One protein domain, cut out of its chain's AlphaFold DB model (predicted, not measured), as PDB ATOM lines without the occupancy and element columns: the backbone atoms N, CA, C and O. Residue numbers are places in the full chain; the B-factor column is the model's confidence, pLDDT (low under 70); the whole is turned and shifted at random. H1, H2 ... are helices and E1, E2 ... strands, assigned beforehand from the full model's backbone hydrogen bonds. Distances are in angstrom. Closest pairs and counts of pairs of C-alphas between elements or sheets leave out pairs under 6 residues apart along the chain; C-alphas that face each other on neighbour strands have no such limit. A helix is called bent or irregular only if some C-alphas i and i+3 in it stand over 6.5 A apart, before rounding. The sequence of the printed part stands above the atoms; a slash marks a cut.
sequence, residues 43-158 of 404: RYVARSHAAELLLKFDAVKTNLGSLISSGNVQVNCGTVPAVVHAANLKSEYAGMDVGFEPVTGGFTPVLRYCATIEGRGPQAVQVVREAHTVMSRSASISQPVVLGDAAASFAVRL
ATOM      1  N   ARG A  43     183.867 243.831 274.318       88.12
ATOM      2  CA  ARG A  43     185.305 243.768 273.998       88.12
ATOM      3  C   ARG A  43     185.887 242.368 274.172       88.12
ATOM      4  O   ARG A  43     186.728 241.959 273.373       88.12
ATOM      5  N   TYR A  44     185.465 241.632 275.198       92.00
ATOM      6  CA  TYR A  44     185.889 240.246 275.400       92.00
ATOM      7  C   TYR A  44     185.457 239.353 274.227       92.00
ATOM      8  O   TYR A  44     186.290 238.656 273.646       92.00
ATOM      9  N   VAL A  45     184.188 239.442 273.822       87.94
ATOM     10  CA  VAL A  45     183.656 238.722 272.655       87.94
ATOM     11  C   VAL A  45     184.388 239.142 271.378       87.94
ATOM     12  O   VAL A  45     184.826 238.286 270.608       87.94
ATOM     13  N   ALA A  46     184.627 240.442 271.183       91.31
ATOM     14  CA  ALA A  46     185.344 240.942 270.013       91.31
ATOM     15  C   ALA A  46     186.767 240.368 269.901       91.31
ATOM     16  O   ALA A  46     187.196 239.980 268.814       91.31
ATOM     17  N   ARG A  47     187.482 240.242 271.027       93.25
ATOM     18  CA  ARG A  47     188.806 239.600 271.078       93.25
ATOM     19  C   ARG A  47     188.762 238.111 270.767       93.25
ATOM     20  O   ARG A  47     189.675 237.614 270.113       93.25
ATOM     21  N   SER A  48     187.714 237.415 271.203       90.50
ATOM     22  CA  SER A  48     187.516 236.005 270.861       90.50
ATOM     23  C   SER A  48     187.408 235.822 269.344       90.50
ATOM     24  O   SER A  48     188.110 234.994 268.769       90.50
ATOM     25  N   HIS A  49     186.602 236.645 268.670       91.12
ATOM     26  CA  HIS A  49     186.482 236.596 267.208       91.12
ATOM     27  C   HIS A  49     187.738 237.103 266.487       91.12
ATOM     28  O   HIS A  49     188.100 236.581 265.437       91.12
ATOM     29  N   ALA A  50     188.466 238.065 267.059       94.31
ATOM     30  CA  ALA A  50     189.761 238.484 266.525       94.31
ATOM     31  C   ALA A  50     190.790 237.335 266.517       94.31
ATOM     32  O   ALA A  50     191.570 237.221 265.571       94.31
ATOM     33  N   ALA A  51     190.773 236.458 267.527       92.94
ATOM     34  CA  ALA A  51     191.620 235.265 267.548       92.94
ATOM     35  C   ALA A  51     191.260 234.277 266.422       92.94
ATOM     36  O   ALA A  51     192.153 233.686 265.820       92.94
ATOM     37  N   GLU A  52     189.978 234.147 266.067       90.56
ATOM     38  CA  GLU A  52     189.545 233.351 264.909       90.56
ATOM     39  C   GLU A  52     190.126 233.900 263.592       90.56
ATOM     40  O   GLU A  52     190.629 233.141 262.761       90.56
ATOM     41  N   LEU A  53     190.115 235.227 263.414       91.94
ATOM     42  CA  LEU A  53     190.709 235.880 262.241       91.94
ATOM     43  C   LEU A  53     192.223 235.640 262.148       91.94
ATOM     44  O   LEU A  53     192.754 235.512 261.041       91.94
ATOM     45  N   LEU A  54     192.907 235.548 263.291       91.81
ATOM     46  CA  LEU A  54     194.328 235.206 263.364       91.81
ATOM     47  C   LEU A  54     194.597 233.756 262.954       91.81
ATOM     48  O   LEU A  54     195.490 233.514 262.148       91.81
ATOM     49  N   LEU A  55     193.792 232.803 263.421       90.69
ATOM     50  CA  LEU A  55     193.931 231.403 263.009       90.69
ATOM     51  C   LEU A  55     193.766 231.238 261.491       90.69
ATOM     52  O   LEU A  55     194.499 230.475 260.860       90.69
ATOM     53  N   LYS A  56     192.841 231.993 260.886       89.56
ATOM     54  CA  LYS A  56     192.662 232.016 259.426       89.56
ATOM     55  C   LYS A  56     193.874 232.613 258.715       89.56
ATOM     56  O   LYS A  56     194.323 232.047 257.723       89.56
ATOM     57  N   PHE A  57     194.429 233.710 259.230       90.62
ATOM     58  CA  PHE A  57     195.677 234.275 258.713       90.62
ATOM     59  C   PHE A  57     196.814 233.250 258.727       90.62
ATOM     60  O   PHE A  57     197.475 233.056 257.705       90.62
ATOM     61  N   ASP A  58     197.015 232.556 259.847       90.19
ATOM     62  CA  ASP A  58     198.089 231.573 259.996       90.19
ATOM     63  C   ASP A  58     197.904 230.375 259.058       90.19
ATOM     64  O   ASP A  58     198.874 229.909 258.451       90.19
ATOM     65  N   ALA A  59     196.664 229.916 258.864       88.62
ATOM     66  CA  ALA A  59     196.343 228.869 257.896       88.62
ATOM     67  C   ALA A  59     196.682 229.303 256.460       88.62
ATOM     68  O   ALA A  59     197.356 228.574 255.729       88.62
ATOM     69  N   VAL A  60     196.276 230.514 256.066       88.31
ATOM     70  CA  VAL A  60     196.590 231.089 254.748       88.31
ATOM     71  C   VAL A  60     198.097 231.201 254.546       88.31
ATOM     72  O   VAL A  60     198.622 230.772 253.516       88.31
ATOM     73  N   LYS A  61     198.799 231.761 255.531       87.31
ATOM     74  CA  LYS A  61     200.246 231.968 255.494       87.31
ATOM     75  C   LYS A  61     201.001 230.644 255.386       87.31
ATOM     76  O   LYS A  61     201.925 230.535 254.583       87.31
ATOM     77  N   THR A  62     200.587 229.632 256.146       87.75
ATOM     78  CA  THR A  62     201.190 228.289 256.128       87.75
ATOM     79  C   THR A  62     200.972 227.602 254.785       87.75
ATOM     80  O   THR A  62     201.926 227.104 254.184       87.75
ATOM     81  N   ASN A  63     199.740 227.631 254.267       83.44
ATOM     82  CA  ASN A  63     199.417 227.048 252.966       83.44
ATOM     83  C   ASN A  63     200.223 227.716 251.851       83.44
ATOM     84  O   ASN A  63     200.873 227.022 251.068       83.44
ATOM     85  N   LEU A  64     200.268 229.050 251.826       82.56
ATOM     86  CA  LEU A  64     201.078 229.783 250.858       82.56
ATOM     87  C   LEU A  64     202.576 229.446 250.997       82.56
ATOM     88  O   LEU A  64     203.236 229.178 249.994       82.56
ATOM     89  N   GLY A  65     203.104 229.386 252.223       83.38
ATOM     90  CA  GLY A  65     204.501 229.032 252.499       83.38
ATOM     91  C   GLY A  65     204.892 227.629 252.019       83.38
ATOM     92  O   GLY A  65     205.976 227.445 251.453       83.38
ATOM     93  N   SER A  66     203.999 226.647 252.177       82.44
ATOM     94  CA  SER A  66     204.204 225.274 251.687       82.44
ATOM     95  C   SER A  66     204.266 225.201 250.157       82.44
ATOM     96  O   SER A  66     205.065 224.456 249.587       82.44
ATOM     97  N   LEU A  67     203.480 226.031 249.471       75.38
ATOM     98  CA  LEU A  67     203.438 226.073 248.010       75.38
ATOM     99  C   LEU A  67     204.648 226.779 247.413       75.38
ATOM    100  O   LEU A  67     205.188 226.318 246.411       75.38
ATOM    101  N   ILE A  68     205.121 227.837 248.071       76.94
ATOM    102  CA  ILE A  68     206.387 228.482 247.713       76.94
ATOM    103  C   ILE A  68     207.538 227.482 247.869       76.94
ATOM    104  O   ILE A  68     208.358 227.340 246.967       76.94
ATOM    105  N   SER A  69     207.573 226.745 248.985       80.69
ATOM    106  CA  SER A  69     208.657 225.798 249.285       80.69
ATOM    107  C   SER A  69     208.663 224.552 248.391       80.69
ATOM    108  O   SER A  69     209.724 223.992 248.139       80.69
ATOM    109  N   SER A  70     207.499 224.101 247.913       75.75
ATOM    110  CA  SER A  70     207.385 222.879 247.100       75.75
ATOM    111  C   SER A  70     207.669 223.085 245.610       75.75
ATOM    112  O   SER A  70     207.753 222.102 244.878       75.75
ATOM    113  N   GLY A  71     207.795 224.330 245.132       66.06
ATOM    114  CA  GLY A  71     208.049 224.634 243.714       66.06
ATOM    115  C   GLY A  71     206.916 224.237 242.753       66.06
ATOM    116  O   GLY A  71     207.064 224.388 241.543       66.06
ATOM    117  N   ASN A  72     205.781 223.756 243.273       53.62
ATOM    118  CA  ASN A  72     204.702 223.115 242.509       53.62
ATOM    119  C   ASN A  72     203.650 224.080 241.940       53.62
ATOM    120  O   ASN A  72     202.650 223.644 241.374       53.62
ATOM    121  N   VAL A  73     203.853 225.391 242.057       53.84
ATOM    122  CA  VAL A  73     202.936 226.388 241.501       53.84
ATOM    123  C   VAL A  73     203.754 227.436 240.766       53.84
ATOM    124  O   VAL A  73     204.611 228.091 241.354       53.84
ATOM    125  N   GLN A  74     203.471 227.631 239.475       55.41
ATOM    126  CA  GLN A  74     203.841 228.866 238.787       55.41
ATOM    127  C   GLN A  74     203.053 229.987 239.467       55.41
ATOM    128  O   GLN A  74     201.890 230.229 239.132       55.41
ATOM    129  N   VAL A  75     203.637 230.591 240.506       58.12
ATOM    130  CA  VAL A  75     202.993 231.662 241.260       58.12
ATOM    131  C   VAL A  75     202.858 232.842 240.307       58.12
ATOM    132  O   VAL A  75     203.821 233.521 239.959       58.12
ATOM    133  N   ASN A  76     201.651 233.015 239.787       63.72
ATOM    134  CA  ASN A  76     201.251 234.171 239.017       63.72
ATOM    135  C   ASN A  76     200.026 234.766 239.713       63.72
ATOM    136  O   ASN A  76     199.327 234.087 240.468       63.72
ATOM    137  N   CYS A  77     199.756 236.048 239.489       61.72
ATOM    138  CA  CYS A  77     198.706 236.748 240.226       61.72
ATOM    139  C   CYS A  77     197.300 236.150 240.019       61.72
ATOM    140  O   CYS A  77     196.398 236.445 240.796       61.72
ATOM    141  N   GLY A  78     197.099 235.327 238.982       62.69
ATOM    142  CA  GLY A  78     195.835 234.640 238.717       62.69
ATOM    143  C   GLY A  78     195.640 233.350 239.520       62.69
ATOM    144  O   GLY A  78     194.499 232.959 239.750       62.69
ATOM    145  N   THR A  79     196.712 232.692 239.975       67.19
ATOM    146  CA  THR A  79     196.635 231.402 240.690       67.19
ATOM    147  C   THR A  79     196.639 231.548 242.210       67.19
ATOM    148  O   THR A  79     196.065 230.707 242.900       67.19
ATOM    149  N   VAL A  80     197.217 232.629 242.749       66.94
ATOM    150  CA  VAL A  80     197.306 232.860 244.204       66.94
ATOM    151  C   VAL A  80     195.932 232.962 244.885       66.94
ATOM    152  O   VAL A  80     195.768 232.312 245.916       66.94
ATOM    153  N   PRO A  81     194.919 233.681 244.355       64.81
ATOM    154  CA  PRO A  81     193.601 233.704 244.988       64.81
ATOM    155  C   PRO A  81     192.978 232.302 245.066       64.81
ATOM    156  O   PRO A  81     192.590 231.865 246.143       64.81
ATOM    157  N   ALA A  82     192.984 231.530 243.974       63.69
ATOM    158  CA  ALA A  82     192.429 230.169 243.958       63.69
ATOM    159  C   ALA A  82     193.102 229.236 244.984       63.69
ATOM    160  O   ALA A  82     192.444 228.422 245.628       63.69
ATOM    161  N   VAL A  83     194.408 229.406 245.172       62.09
ATOM    162  CA  VAL A  83     195.222 228.677 246.147       62.09
ATOM    163  C   VAL A  83     194.901 229.074 247.592       62.09
ATOM    164  O   VAL A  83     194.810 228.220 248.472       62.09
ATOM    165  N   VAL A  84     194.728 230.367 247.857       64.12
ATOM    166  CA  VAL A  84     194.481 230.878 249.210       64.12
ATOM    167  C   VAL A  84     193.030 230.657 249.654       64.12
ATOM    168  O   VAL A  84     192.768 230.465 250.843       64.12
ATOM    169  N   HIS A  85     192.080 230.602 248.721       62.91
ATOM    170  CA  HIS A  85     190.666 230.369 249.031       62.91
ATOM    171  C   HIS A  85     190.397 228.979 249.649       62.91
ATOM    172  O   HIS A  85     189.364 228.796 250.293       62.91
ATOM    173  N   ALA A  86     191.344 228.034 249.565       57.59
ATOM    174  CA  ALA A  86     191.291 226.758 250.287       57.59
ATOM    175  C   ALA A  86     191.308 226.916 251.825       57.59
ATOM    176  O   ALA A  86     190.893 226.008 252.540       57.59
ATOM    177  N   ALA A  87     191.746 228.067 252.351       58.50
ATOM    178  CA  ALA A  87     191.813 228.342 253.790       58.50
ATOM    179  C   ALA A  87     190.476 228.798 254.419       58.50
ATOM    180  O   ALA A  87     190.452 229.202 255.579       58.50
ATOM    181  N   ASN A  88     189.367 228.754 253.670       66.06
ATOM    182  CA  ASN A  88     188.030 229.141 254.132       66.06
ATOM    183  C   ASN A  88     187.990 230.546 254.775       66.06
ATOM    184  O   ASN A  88     187.703 230.720 255.967       66.06
ATOM    185  N   LEU A  89     188.244 231.568 253.948       75.69
ATOM    186  CA  LEU A  89     188.239 232.997 254.301       75.69
ATOM    187  C   LEU A  89     186.850 233.565 254.675       75.69
ATOM    188  O   LEU A  89     186.607 234.764 254.569       75.69
ATOM    189  N   LYS A  90     185.914 232.733 255.134       76.81
ATOM    190  CA  LYS A  90     184.588 233.167 255.581       76.81
ATOM    191  C   LYS A  90     184.657 233.691 257.013       76.81
ATOM    192  O   LYS A  90     185.210 233.019 257.876       76.81
ATOM    193  N   SER A  91     184.086 234.857 257.288       81.81
ATOM    194  CA  SER A  91     183.851 235.341 258.651       81.81
ATOM    195  C   SER A  91     182.567 236.162 258.690       81.81
ATOM    196  O   SER A  91     182.254 236.906 257.756       81.81
ATOM    197  N   GLU A  92     181.829 236.026 259.787       80.12
ATOM    198  CA  GLU A  92     180.667 236.858 260.096       80.12
ATOM    199  C   GLU A  92     181.088 238.322 260.319       80.12
ATOM    200  O   GLU A  92     180.510 239.247 259.747       80.12
ATOM    201  N   TYR A  93     182.184 238.523 261.054       87.62
ATOM    202  CA  TYR A  93     182.627 239.830 261.541       87.62
ATOM    203  C   TYR A  93     183.619 240.554 260.627       87.62
ATOM    204  O   TYR A  93     183.838 241.747 260.805       87.62
ATOM    205  N   ALA A  94     184.224 239.873 259.654       89.19
ATOM    206  CA  ALA A  94     185.154 240.498 258.719       89.19
ATOM    207  C   ALA A  94     184.941 239.994 257.292       89.19
ATOM    208  O   ALA A  94     184.837 238.794 257.040       89.19
ATOM    209  N   GLY A  95     184.926 240.917 256.341       87.06
ATOM    210  CA  GLY A  95     185.217 240.585 254.959       87.06
ATOM    211  C   GLY A  95     186.704 240.333 254.798       87.06
ATOM    212  O   GLY A  95     187.518 241.110 255.303       87.06
ATOM    213  N   MET A  96     187.043 239.237 254.126       86.19
ATOM    214  CA  MET A  96     188.422 238.830 253.904       86.19
ATOM    215  C   MET A  96     188.622 238.406 252.462       86.19
ATOM    216  O   MET A  96     187.813 237.658 251.912       86.19
ATOM    217  N   ASP A  97     189.725 238.845 251.875       80.88
ATOM    218  CA  ASP A  97     190.188 238.346 250.590       80.88
ATOM    219  C   ASP A  97     191.696 238.519 250.426       80.88
ATOM    220  O   ASP A  97     192.381 239.140 251.244       80.88
ATOM    221  N   VAL A  98     192.212 237.960 249.337       80.19
ATOM    222  CA  VAL A  98     193.602 238.164 248.951       80.19
ATOM    223  C   VAL A  98     193.700 239.327 247.987       80.19
ATOM    224  O   VAL A  98     193.140 239.296 246.892       80.19
ATOM    225  N   GLY A  99     194.470 240.326 248.392       77.06
ATOM    226  CA  GLY A  99     194.933 241.397 247.530       77.06
ATOM    227  C   GLY A  99     196.409 241.242 247.189       77.06
ATOM    228  O   GLY A  99     197.084 240.288 247.581       77.06
ATOM    229  N   PHE A 100     196.927 242.241 246.486       79.19
ATOM    230  CA  PHE A 100     198.340 242.342 246.161       79.19
ATOM    231  C   PHE A 100     198.818 243.769 246.359       79.19
ATOM    232  O   PHE A 100     198.093 244.720 246.068       79.19
ATOM    233  N   GLU A 101     200.063 243.900 246.796       77.94
ATOM    234  CA  GLU A 101     200.721 245.185 246.985       77.94
ATOM    235  C   GLU A 101     201.984 245.293 246.147       77.94
ATOM    236  O   GLU A 101     202.696 244.296 245.990       77.94
ATOM    237  N   PRO A 102     202.278 246.488 245.609       76.94
ATOM    238  CA  PRO A 102     203.494 246.707 244.851       76.94
ATOM    239  C   PRO A 102     204.720 246.622 245.766       76.94
ATOM    240  O   PRO A 102     204.770 247.231 246.833       76.94
ATOM    241  N   VAL A 103     205.733 245.900 245.302       81.00
ATOM    242  CA  VAL A 103     207.082 245.834 245.881       81.00
ATOM    243  C   VAL A 103     208.104 245.997 244.755       81.00
ATOM    244  O   VAL A 103     207.773 245.885 243.571       81.00
ATOM    245  N   THR A 104     209.363 246.280 245.080       85.38
ATOM    246  CA  THR A 104     210.404 246.440 244.056       85.38
ATOM    247  C   THR A 104     210.502 245.182 243.186       85.38
ATOM    248  O   THR A 104     210.861 244.111 243.663       85.38
ATOM    249  N   GLY A 105     210.186 245.308 241.893       80.88
ATOM    250  CA  GLY A 105     210.258 244.206 240.927       80.88
ATOM    251  C   GLY A 105     208.980 243.371 240.760       80.88
ATOM    252  O   GLY A 105     209.002 242.419 239.977       80.88
ATOM    253  N   GLY A 106     207.875 243.718 241.431       81.44
ATOM    254  CA  GLY A 106     206.581 243.063 241.222       81.44
ATOM    255  C   GLY A 106     205.568 243.323 242.338       81.44
ATOM    256  O   GLY A 106     205.402 244.450 242.790       81.44
ATOM    257  N   PHE A 107     204.873 242.271 242.761       82.19
ATOM    258  CA  PHE A 107     203.820 242.318 243.767       82.19
ATOM    259  C   PHE A 107     203.991 241.214 244.817       82.19
ATOM    260  O   PHE A 107     204.449 240.106 244.509       82.19
ATOM    261  N   THR A 108     203.580 241.513 246.047       83.25
ATOM    262  CA  THR A 108     203.479 240.562 247.163       83.25
ATOM    263  C   THR A 108     202.006 240.380 247.552       83.25
ATOM    264  O   THR A 108     201.251 241.357 247.515       83.25
ATOM    265  N   PRO A 109     201.542 239.160 247.876       84.19
ATOM    266  CA  PRO A 109     200.166 238.934 248.291       84.19
ATOM    267  C   PRO A 109     199.928 239.410 249.725       84.19
ATOM    268  O   PRO A 109     200.740 239.191 250.635       84.19
ATOM    269  N   VAL A 110     198.761 240.004 249.931       84.88
ATOM    270  CA  VAL A 110     198.286 240.457 251.235       84.88
ATOM    271  C   VAL A 110     196.929 239.850 251.546       84.88
ATOM    272  O   VAL A 110     196.099 239.688 250.654       84.88
ATOM    273  N   LEU A 111     196.687 239.534 252.814       89.50
ATOM    274  CA  LEU A 111     195.352 239.208 253.299       89.50
ATOM    275  C   LEU A 111     194.705 240.496 253.795       89.50
ATOM    276  O   LEU A 111     195.235 241.148 254.699       89.50
ATOM    277  N   ARG A 112     193.601 240.891 253.169       88.19
ATOM    278  CA  ARG A 112     192.877 242.121 253.492       88.19
ATOM    279  C   ARG A 112     191.712 241.804 254.414       88.19
ATOM    280  O   ARG A 112     191.056 240.780 254.256       88.19
ATOM    281  N   TYR A 113     191.447 242.713 255.339       91.62
ATOM    282  CA  TYR A 113     190.337 242.672 256.279       91.62
ATOM    283  C   TYR A 113     189.514 243.941 256.130       91.62
ATOM    284  O   TYR A 113     190.078 245.034 256.046       91.62
ATOM    285  N   CYS A 114     188.189 243.819 256.148       90.31
ATOM    286  CA  CYS A 114     187.303 244.974 256.216       90.31
ATOM    287  C   CYS A 114     186.019 244.698 257.002       90.31
ATOM    288  O   CYS A 114     185.424 243.625 256.893       90.31
ATOM    289  N   ALA A 115     185.556 245.702 257.739       90.94
ATOM    290  CA  ALA A 115     184.206 245.790 258.271       90.94
ATOM    291  C   ALA A 115     183.721 247.244 258.258       90.94
ATOM    292  O   ALA A 115     184.476 248.167 258.565       90.94
ATOM    293  N   THR A 116     182.440 247.438 257.961       85.31
ATOM    294  CA  THR A 116     181.728 248.715 258.104       85.31
ATOM    295  C   THR A 116     180.488 248.497 258.966       85.31
ATOM    296  O   THR A 116     179.951 247.385 259.005       85.31
ATOM    297  N   ILE A 117     180.012 249.545 259.648       80.38
ATOM    298  CA  ILE A 117     178.736 249.481 260.376       80.38
ATOM    299  C   ILE A 117     177.605 249.110 259.413       80.38
ATOM    300  O   ILE A 117     176.815 248.224 259.722       80.38
ATOM    301  N   GLU A 118     177.559 249.745 258.242       73.50
ATOM    302  CA  GLU A 118     176.512 249.516 257.239       73.50
ATOM    303  C   GLU A 118     176.529 248.086 256.684       73.50
ATOM    304  O   GLU A 118     175.477 247.506 256.431       73.50
ATOM    305  N   GLY A 119     177.715 247.493 256.520       73.56
ATOM    306  CA  GLY A 119     177.858 246.150 255.968       73.56
ATOM    307  C   GLY A 119     177.654 245.042 256.998       73.56
ATOM    308  O   GLY A 119     177.008 244.041 256.696       73.56
ATOM    309  N   ARG A 120     178.240 245.180 258.197       79.00
ATOM    310  CA  ARG A 120     178.404 244.075 259.170       79.00
ATOM    311  C   ARG A 120     178.087 244.453 260.618       79.00
ATOM    312  O   ARG A 120     178.263 243.641 261.523       79.00
ATOM    313  N   GLY A 121     177.620 245.674 260.851       84.38
ATOM    314  CA  GLY A 121     177.258 246.169 262.173       84.38
ATOM    315  C   GLY A 121     178.440 246.668 263.018       84.38
ATOM    316  O   GLY A 121     179.615 246.487 262.682       84.38
ATOM    317  N   PRO A 122     178.141 247.316 264.156       84.25
ATOM    318  CA  PRO A 122     179.147 247.967 264.999       84.25
ATOM    319  C   PRO A 122     180.103 246.981 265.683       84.25
ATOM    320  O   PRO A 122     181.279 247.292 265.878       84.25
ATOM    321  N   GLN A 123     179.632 245.774 266.009       86.25
ATOM    322  CA  GLN A 123     180.468 244.735 266.613       86.25
ATOM    323  C   GLN A 123     181.553 244.240 265.644       86.25
ATOM    324  O   GLN A 123     182.691 244.035 266.059       86.25
ATOM    325  N   ALA A 124     181.257 244.129 264.347       90.12
ATOM    326  CA  ALA A 124     182.231 243.743 263.326       90.12
ATOM    327  C   ALA A 124     183.392 244.746 263.214       90.12
ATOM    328  O   ALA A 124     184.560 244.356 263.181       90.12
ATOM    329  N   VAL A 125     183.094 246.049 263.260       90.56
ATOM    330  CA  VAL A 125     184.125 247.101 263.287       90.56
ATOM    331  C   VAL A 125     185.013 246.970 264.533       90.56
ATOM    332  O   VAL A 125     186.229 247.138 264.451       90.56
ATOM    333  N   GLN A 126     184.443 246.625 265.694       92.69
ATOM    334  CA  GLN A 126     185.234 246.339 266.900       92.69
ATOM    335  C   GLN A 126     186.132 245.106 266.727       92.69
ATOM    336  O   GLN A 126     187.315 245.183 267.050       92.69
ATOM    337  N   VAL A 127     185.613 244.009 266.170       95.00
ATOM    338  CA  VAL A 127     186.388 242.783 265.914       95.00
ATOM    339  C   VAL A 127     187.578 243.057 265.000       95.00
ATOM    340  O   VAL A 127     188.696 242.665 265.328       95.00
ATOM    341  N   VAL A 128     187.380 243.768 263.887       94.69
ATOM    342  CA  VAL A 128     188.471 244.084 262.949       94.69
ATOM    343  C   VAL A 128     189.525 244.993 263.597       94.69
ATOM    344  O   VAL A 128     190.718 244.804 263.364       94.69
ATOM    345  N   ARG A 129     189.139 245.918 264.487       94.69
ATOM    346  CA  ARG A 129     190.102 246.733 265.258       94.69
ATOM    347  C   ARG A 129     190.901 245.918 266.272       94.69
ATOM    348  O   ARG A 129     192.111 246.123 266.406       94.69
ATOM    349  N   GLU A 130     190.261 244.989 266.978       95.12
ATOM    350  CA  GLU A 130     190.971 244.082 267.889       95.12
ATOM    351  C   GLU A 130     191.900 243.148 267.098       95.12
ATOM    352  O   GLU A 130     193.052 242.967 267.488       95.12
ATOM    353  N   ALA A 131     191.469 242.643 265.937       95.19
ATOM    354  CA  ALA A 131     192.308 241.840 265.048       95.19
ATOM    355  C   ALA A 131     193.538 242.618 264.565       95.19
ATOM    356  O   ALA A 131     194.655 242.114 264.678       95.19
ATOM    357  N   HIS A 132     193.367 243.874 264.139       95.19
ATOM    358  CA  HIS A 132     194.489 244.764 263.832       95.19
ATOM    359  C   HIS A 132     195.434 244.917 265.036       95.19
ATOM    360  O   HIS A 132     196.653 244.813 264.904       95.19
ATOM    361  N   THR A 133     194.890 245.134 266.236       93.00
ATOM    362  CA  THR A 133     195.678 245.306 267.472       93.00
ATOM    363  C   THR A 133     196.501 244.064 267.820       93.00
ATOM    364  O   THR A 133     197.622 244.185 268.317       93.00
ATOM    365  N   VAL A 134     195.969 242.872 267.556       91.06
ATOM    366  CA  VAL A 134     196.679 241.605 267.768       91.06
ATOM    367  C   VAL A 134     197.729 241.384 266.678       91.06
ATOM    368  O   VAL A 134     198.894 241.148 266.994       91.06
ATOM    369  N   MET A 135     197.349 241.506 265.405       92.31
ATOM    370  CA  MET A 135     198.217 241.200 264.261       92.31
ATOM    371  C   MET A 135     199.344 242.216 264.068       92.31
ATOM    372  O   MET A 135     200.431 241.841 263.643       92.31
ATOM    373  N   SER A 136     199.143 243.481 264.444       90.31
ATOM    374  CA  SER A 136     200.197 244.510 264.399       90.31
ATOM    375  C   SER A 136     201.407 244.198 265.287       90.31
ATOM    376  O   SER A 136     202.464 244.796 265.105       90.31
ATOM    377  N   ARG A 137     201.286 243.250 266.225       88.62
ATOM    378  CA  ARG A 137     202.395 242.804 267.082       88.62
ATOM    379  C   ARG A 137     203.259 241.719 266.447       88.62
ATOM    380  O   ARG A 137     204.401 241.550 266.862       88.62
ATOM    381  N   SER A 138     202.715 240.952 265.504       80.75
ATOM    382  CA  SER A 138     203.330 239.719 264.992       80.75
ATOM    383  C   SER A 138     203.429 239.651 263.467       80.75
ATOM    384  O   SER A 138     204.080 238.747 262.939       80.75
ATOM    385  N   ALA A 139     202.813 240.589 262.747       81.25
ATOM    386  CA  ALA A 139     202.756 240.586 261.296       81.25
ATOM    387  C   ALA A 139     202.999 241.978 260.694       81.25
ATOM    388  O   ALA A 139     202.777 243.011 261.324       81.25
ATOM    389  N   SER A 140     203.457 241.994 259.441       85.88
ATOM    390  CA  SER A 140     203.677 243.229 258.688       85.88
ATOM    391  C   SER A 140     202.342 243.766 258.182       85.88
ATOM    392  O   SER A 140     201.806 243.257 257.194       85.88
ATOM    393  N   ILE A 141     201.828 244.793 258.858       89.25
ATOM    394  CA  ILE A 141     200.632 245.524 258.435       89.25
ATOM    395  C   ILE A 141     200.986 246.468 257.293       89.25
ATOM    396  O   ILE A 141     201.957 247.225 257.363       89.25
ATOM    397  N   SER A 142     200.164 246.439 256.261       80.06
ATOM    398  CA  SER A 142     200.290 247.301 255.105       80.06
ATOM    399  C   SER A 142     199.358 248.503 255.167       80.06
ATOM    400  O   SER A 142     198.325 248.481 255.832       80.06
ATOM    401  N   GLN A 143     199.738 249.565 254.458       72.69
ATOM    402  CA  GLN A 143     199.010 250.830 254.405       72.69
ATOM    403  C   GLN A 143     198.285 250.985 253.057       72.69
ATOM    404  O   GLN A 143     198.821 250.549 252.036       72.69
ATOM    405  N   PRO A 144     197.114 251.649 253.021       70.88
ATOM    406  CA  PRO A 144     196.484 252.386 254.121       70.88
ATOM    407  C   PRO A 144     195.707 251.498 255.106       70.88
ATOM    408  O   PRO A 144     195.149 250.468 254.735       70.88
ATOM    409  N   VAL A 145     195.636 251.950 256.360       80.06
ATOM    410  CA  VAL A 145     194.812 251.366 257.427       80.06
ATOM    411  C   VAL A 145     193.676 252.328 257.790       80.06
ATOM    412  O   VAL A 145     193.902 253.523 257.973       80.06
ATOM    413  N   VAL A 146     192.458 251.806 257.944       82.75
ATOM    414  CA  VAL A 146     191.286 252.536 258.448       82.75
ATOM    415  C   VAL A 146     190.898 251.943 259.799       82.75
ATOM    416  O   VAL A 146     190.645 250.750 259.898       82.75
ATOM    417  N   LEU A 147     190.840 252.757 260.855       88.81
ATOM    418  CA  LEU A 147     190.392 252.339 262.194       88.81
ATOM    419  C   LEU A 147     189.467 253.411 262.774       88.81
ATOM    420  O   LEU A 147     189.803 254.096 263.737       88.81
ATOM    421  N   GLY A 148     188.314 253.594 262.141       81.00
ATOM    422  CA  GLY A 148     187.267 254.496 262.607       81.00
ATOM    423  C   GLY A 148     186.183 253.759 263.385       81.00
ATOM    424  O   GLY A 148     186.204 252.535 263.516       81.00
ATOM    425  N   ASP A 149     185.210 254.512 263.892       83.31
ATOM    426  CA  ASP A 149     184.008 253.940 264.509       83.31
ATOM    427  C   ASP A 149     183.023 253.395 263.477       83.31
ATOM    428  O   ASP A 149     182.379 252.384 263.730       83.31
ATOM    429  N   ALA A 150     182.966 254.014 262.295       76.25
ATOM    430  CA  ALA A 150     182.095 253.591 261.203       76.25
ATOM    431  C   ALA A 150     182.678 252.446 260.357       76.25
ATOM    432  O   ALA A 150     181.927 251.680 259.752       76.25
ATOM    433  N   ALA A 151     184.005 252.328 260.297       83.38
ATOM    434  CA  ALA A 151     184.685 251.344 259.470       83.38
ATOM    435  C   ALA A 151     186.070 251.004 260.016       83.38
ATOM    436  O   ALA A 151     186.777 251.872 260.532       83.38
ATOM    437  N   ALA A 152     186.474 249.753 259.830       90.50
ATOM    438  CA  ALA A 152     187.829 249.299 260.069       90.50
ATOM    439  C   ALA A 152     188.305 248.430 258.903       90.50
ATOM    440  O   ALA A 152     187.601 247.512 258.481       90.50
ATOM    441  N   SER A 153     189.496 248.705 258.386       89.06
ATOM    442  CA  SER A 153     190.138 247.903 257.352       89.06
ATOM    443  C   SER A 153     191.656 247.971 257.458       89.06
ATOM    444  O   SER A 153     192.236 248.996 257.816       89.06
ATOM    445  N   PHE A 154     192.309 246.854 257.171       91.69
ATOM    446  CA  PHE A 154     193.763 246.761 257.112       91.69
ATOM    447  C   PHE A 154     194.166 245.560 256.259       91.69
ATOM    448  O   PHE A 154     193.352 244.675 255.989       91.69
ATOM    449  N   ALA A 155     195.424 245.514 255.839       89.38
ATOM    450  CA  ALA A 155     195.979 244.383 255.112       89.38
ATOM    451  C   ALA A 155     197.252 243.878 255.791       89.38
ATOM    452  O   ALA A 155     197.968 244.645 256.435       89.38
ATOM    453  N   VAL A 156     197.522 242.581 255.664       92.69
ATOM    454  CA  VAL A 156     198.690 241.923 256.257       92.69
ATOM    455  C   VAL A 156     199.458 241.172 255.182       92.69
ATOM    456  O   VAL A 156     198.877 240.360 254.458       92.69
ATOM    457  N   ARG A 157     200.772 241.396 255.084       89.56
ATOM    458  CA  ARG A 157     201.617 240.693 254.104       89.56
ATOM    459  C   ARG A 157     201.728 239.210 254.429       89.56
ATOM    460  O   ARG A 157     202.110 238.836 255.539       89.56
ATOM    461  N   LEU A 158     201.464 238.367 253.432       87.56
ATOM    462  CA  LEU A 158     201.540 236.910 253.568       87.56
ATOM    463  C   LEU A 158     202.956 236.367 253.328       87.56
ATOM    464  O   LEU A 158     203.329 235.360 253.923       87.56
TER     465      LEU A 158
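Overview. This is residues 43 to 158 of the 404 residues of the protein "Prepilin-type N-terminal cleavage/methylation domain-containing protein" of Undibacterium piscinae (UniProt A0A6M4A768). A twisted sheet of four strands is covered on one face by two helices, the long straight H1 and the kinked H3, packed against each other at a steep angle; a third, short helix, H2, sits over the edge strand E1. H1 runs nearly the whole length of the domain, and the opposite face of the sheet has no named helix. The 116 printed residues hold three named helices and four named strands in the order H1 H2 E1 E2 H3 E3 E4, and the antiparallel sheet has the order E1 E2 E4 E3. The class is mixed, helices and strands, in two layers, with helices on one face of a sheet. The whole is compact, with a radius of gyration of the C-alphas of 14.3 A, yet elongated in outline, spanning 42 by 26 by 25 A.

Arrangement. The first helix, H1, residues 43 to 70, is on the sheet made by E1, residues 95 to 103, E2, residues 106 to 116, E4, residues 151 to 157, and E3, residues 141 to 147. H1 lies over E2 at a height of 10.1 A over the sheet and runs along the strands, at 19 degrees to E2 on the local plane; the closest C-alphas of the two are those of Phe 57 and Leu 111, 7.3 A apart. With residues 56 to 64 alone H1 touches H2, residues 80 to 87, at a steep tilt of 52 degrees, opposite ways; their closest C-alphas, of Val 60 and Ala 87, are 5.6 A apart. H2 is on the sheet and only just over E1 alone, with 4 of its 8 C-alphas falling on E1 and 2 on E2; the closest C-alphas of H2 and E1 are those of Pro 81 and Val 98, 6.0 A apart. E1 and E2 form a hairpin, antiparallel at 147 degrees, with N 99 and O 110 within hydrogen-bond range at 2.9 A. E2 bends by 54 degrees at residue 109. H3, residues 117 to 135, lies over E2 and E4 at a height of 6.2 A, on the same face as H1, and has a kink of 69 degrees near residue 124. H1 touches H3 with residues 43 to 54 alone, at a steep tilt of 66 degrees, the same way; the closest C-alphas are those of Ala 50 and Ala 131, 4.5 A apart. E2, H3 and E3 make a split strand-helix-strand unit, two strands running the same way with E4 between them, and its crossover is right-handed. E3 and E4 form a second hairpin, antiparallel at 172 degrees, with N 142 and O 155 2.8 A apart. E2 and E4 are antiparallel at 155 degrees, with N 113 and O 154 2.8 A apart. H2 and H3 are apart. Each O i to N i+4 pair is within hydrogen-bond range in H1, against 2 of 4 in H2 and 11 of 15 in H3.

Along the chain. H1 begins at C-alpha 43, (185.305, 243.768, 273.998), and is 40.6 A long; H2 is 11.9 A. E1 measures 24.2 A and E2 30.6 A. H3, 21.5 A, is irregular: C-alphas 119 and 122 are 9.3 A apart. E3 is 12.9 A long, and E4, 20.7 A, ends at C-alpha 157, (201.617, 240.693, 254.104).

Size, cuts and confidence. The two C-alphas farthest apart are those of Gly 71 and Asp 149, at 43.2 A. The printed part has no cut and no long link; the links H1 to H2 and H2 to E1 are short, the others tight. The mean pLDDT of the printed part is 82.1, and residues 71 to 88 are under 70.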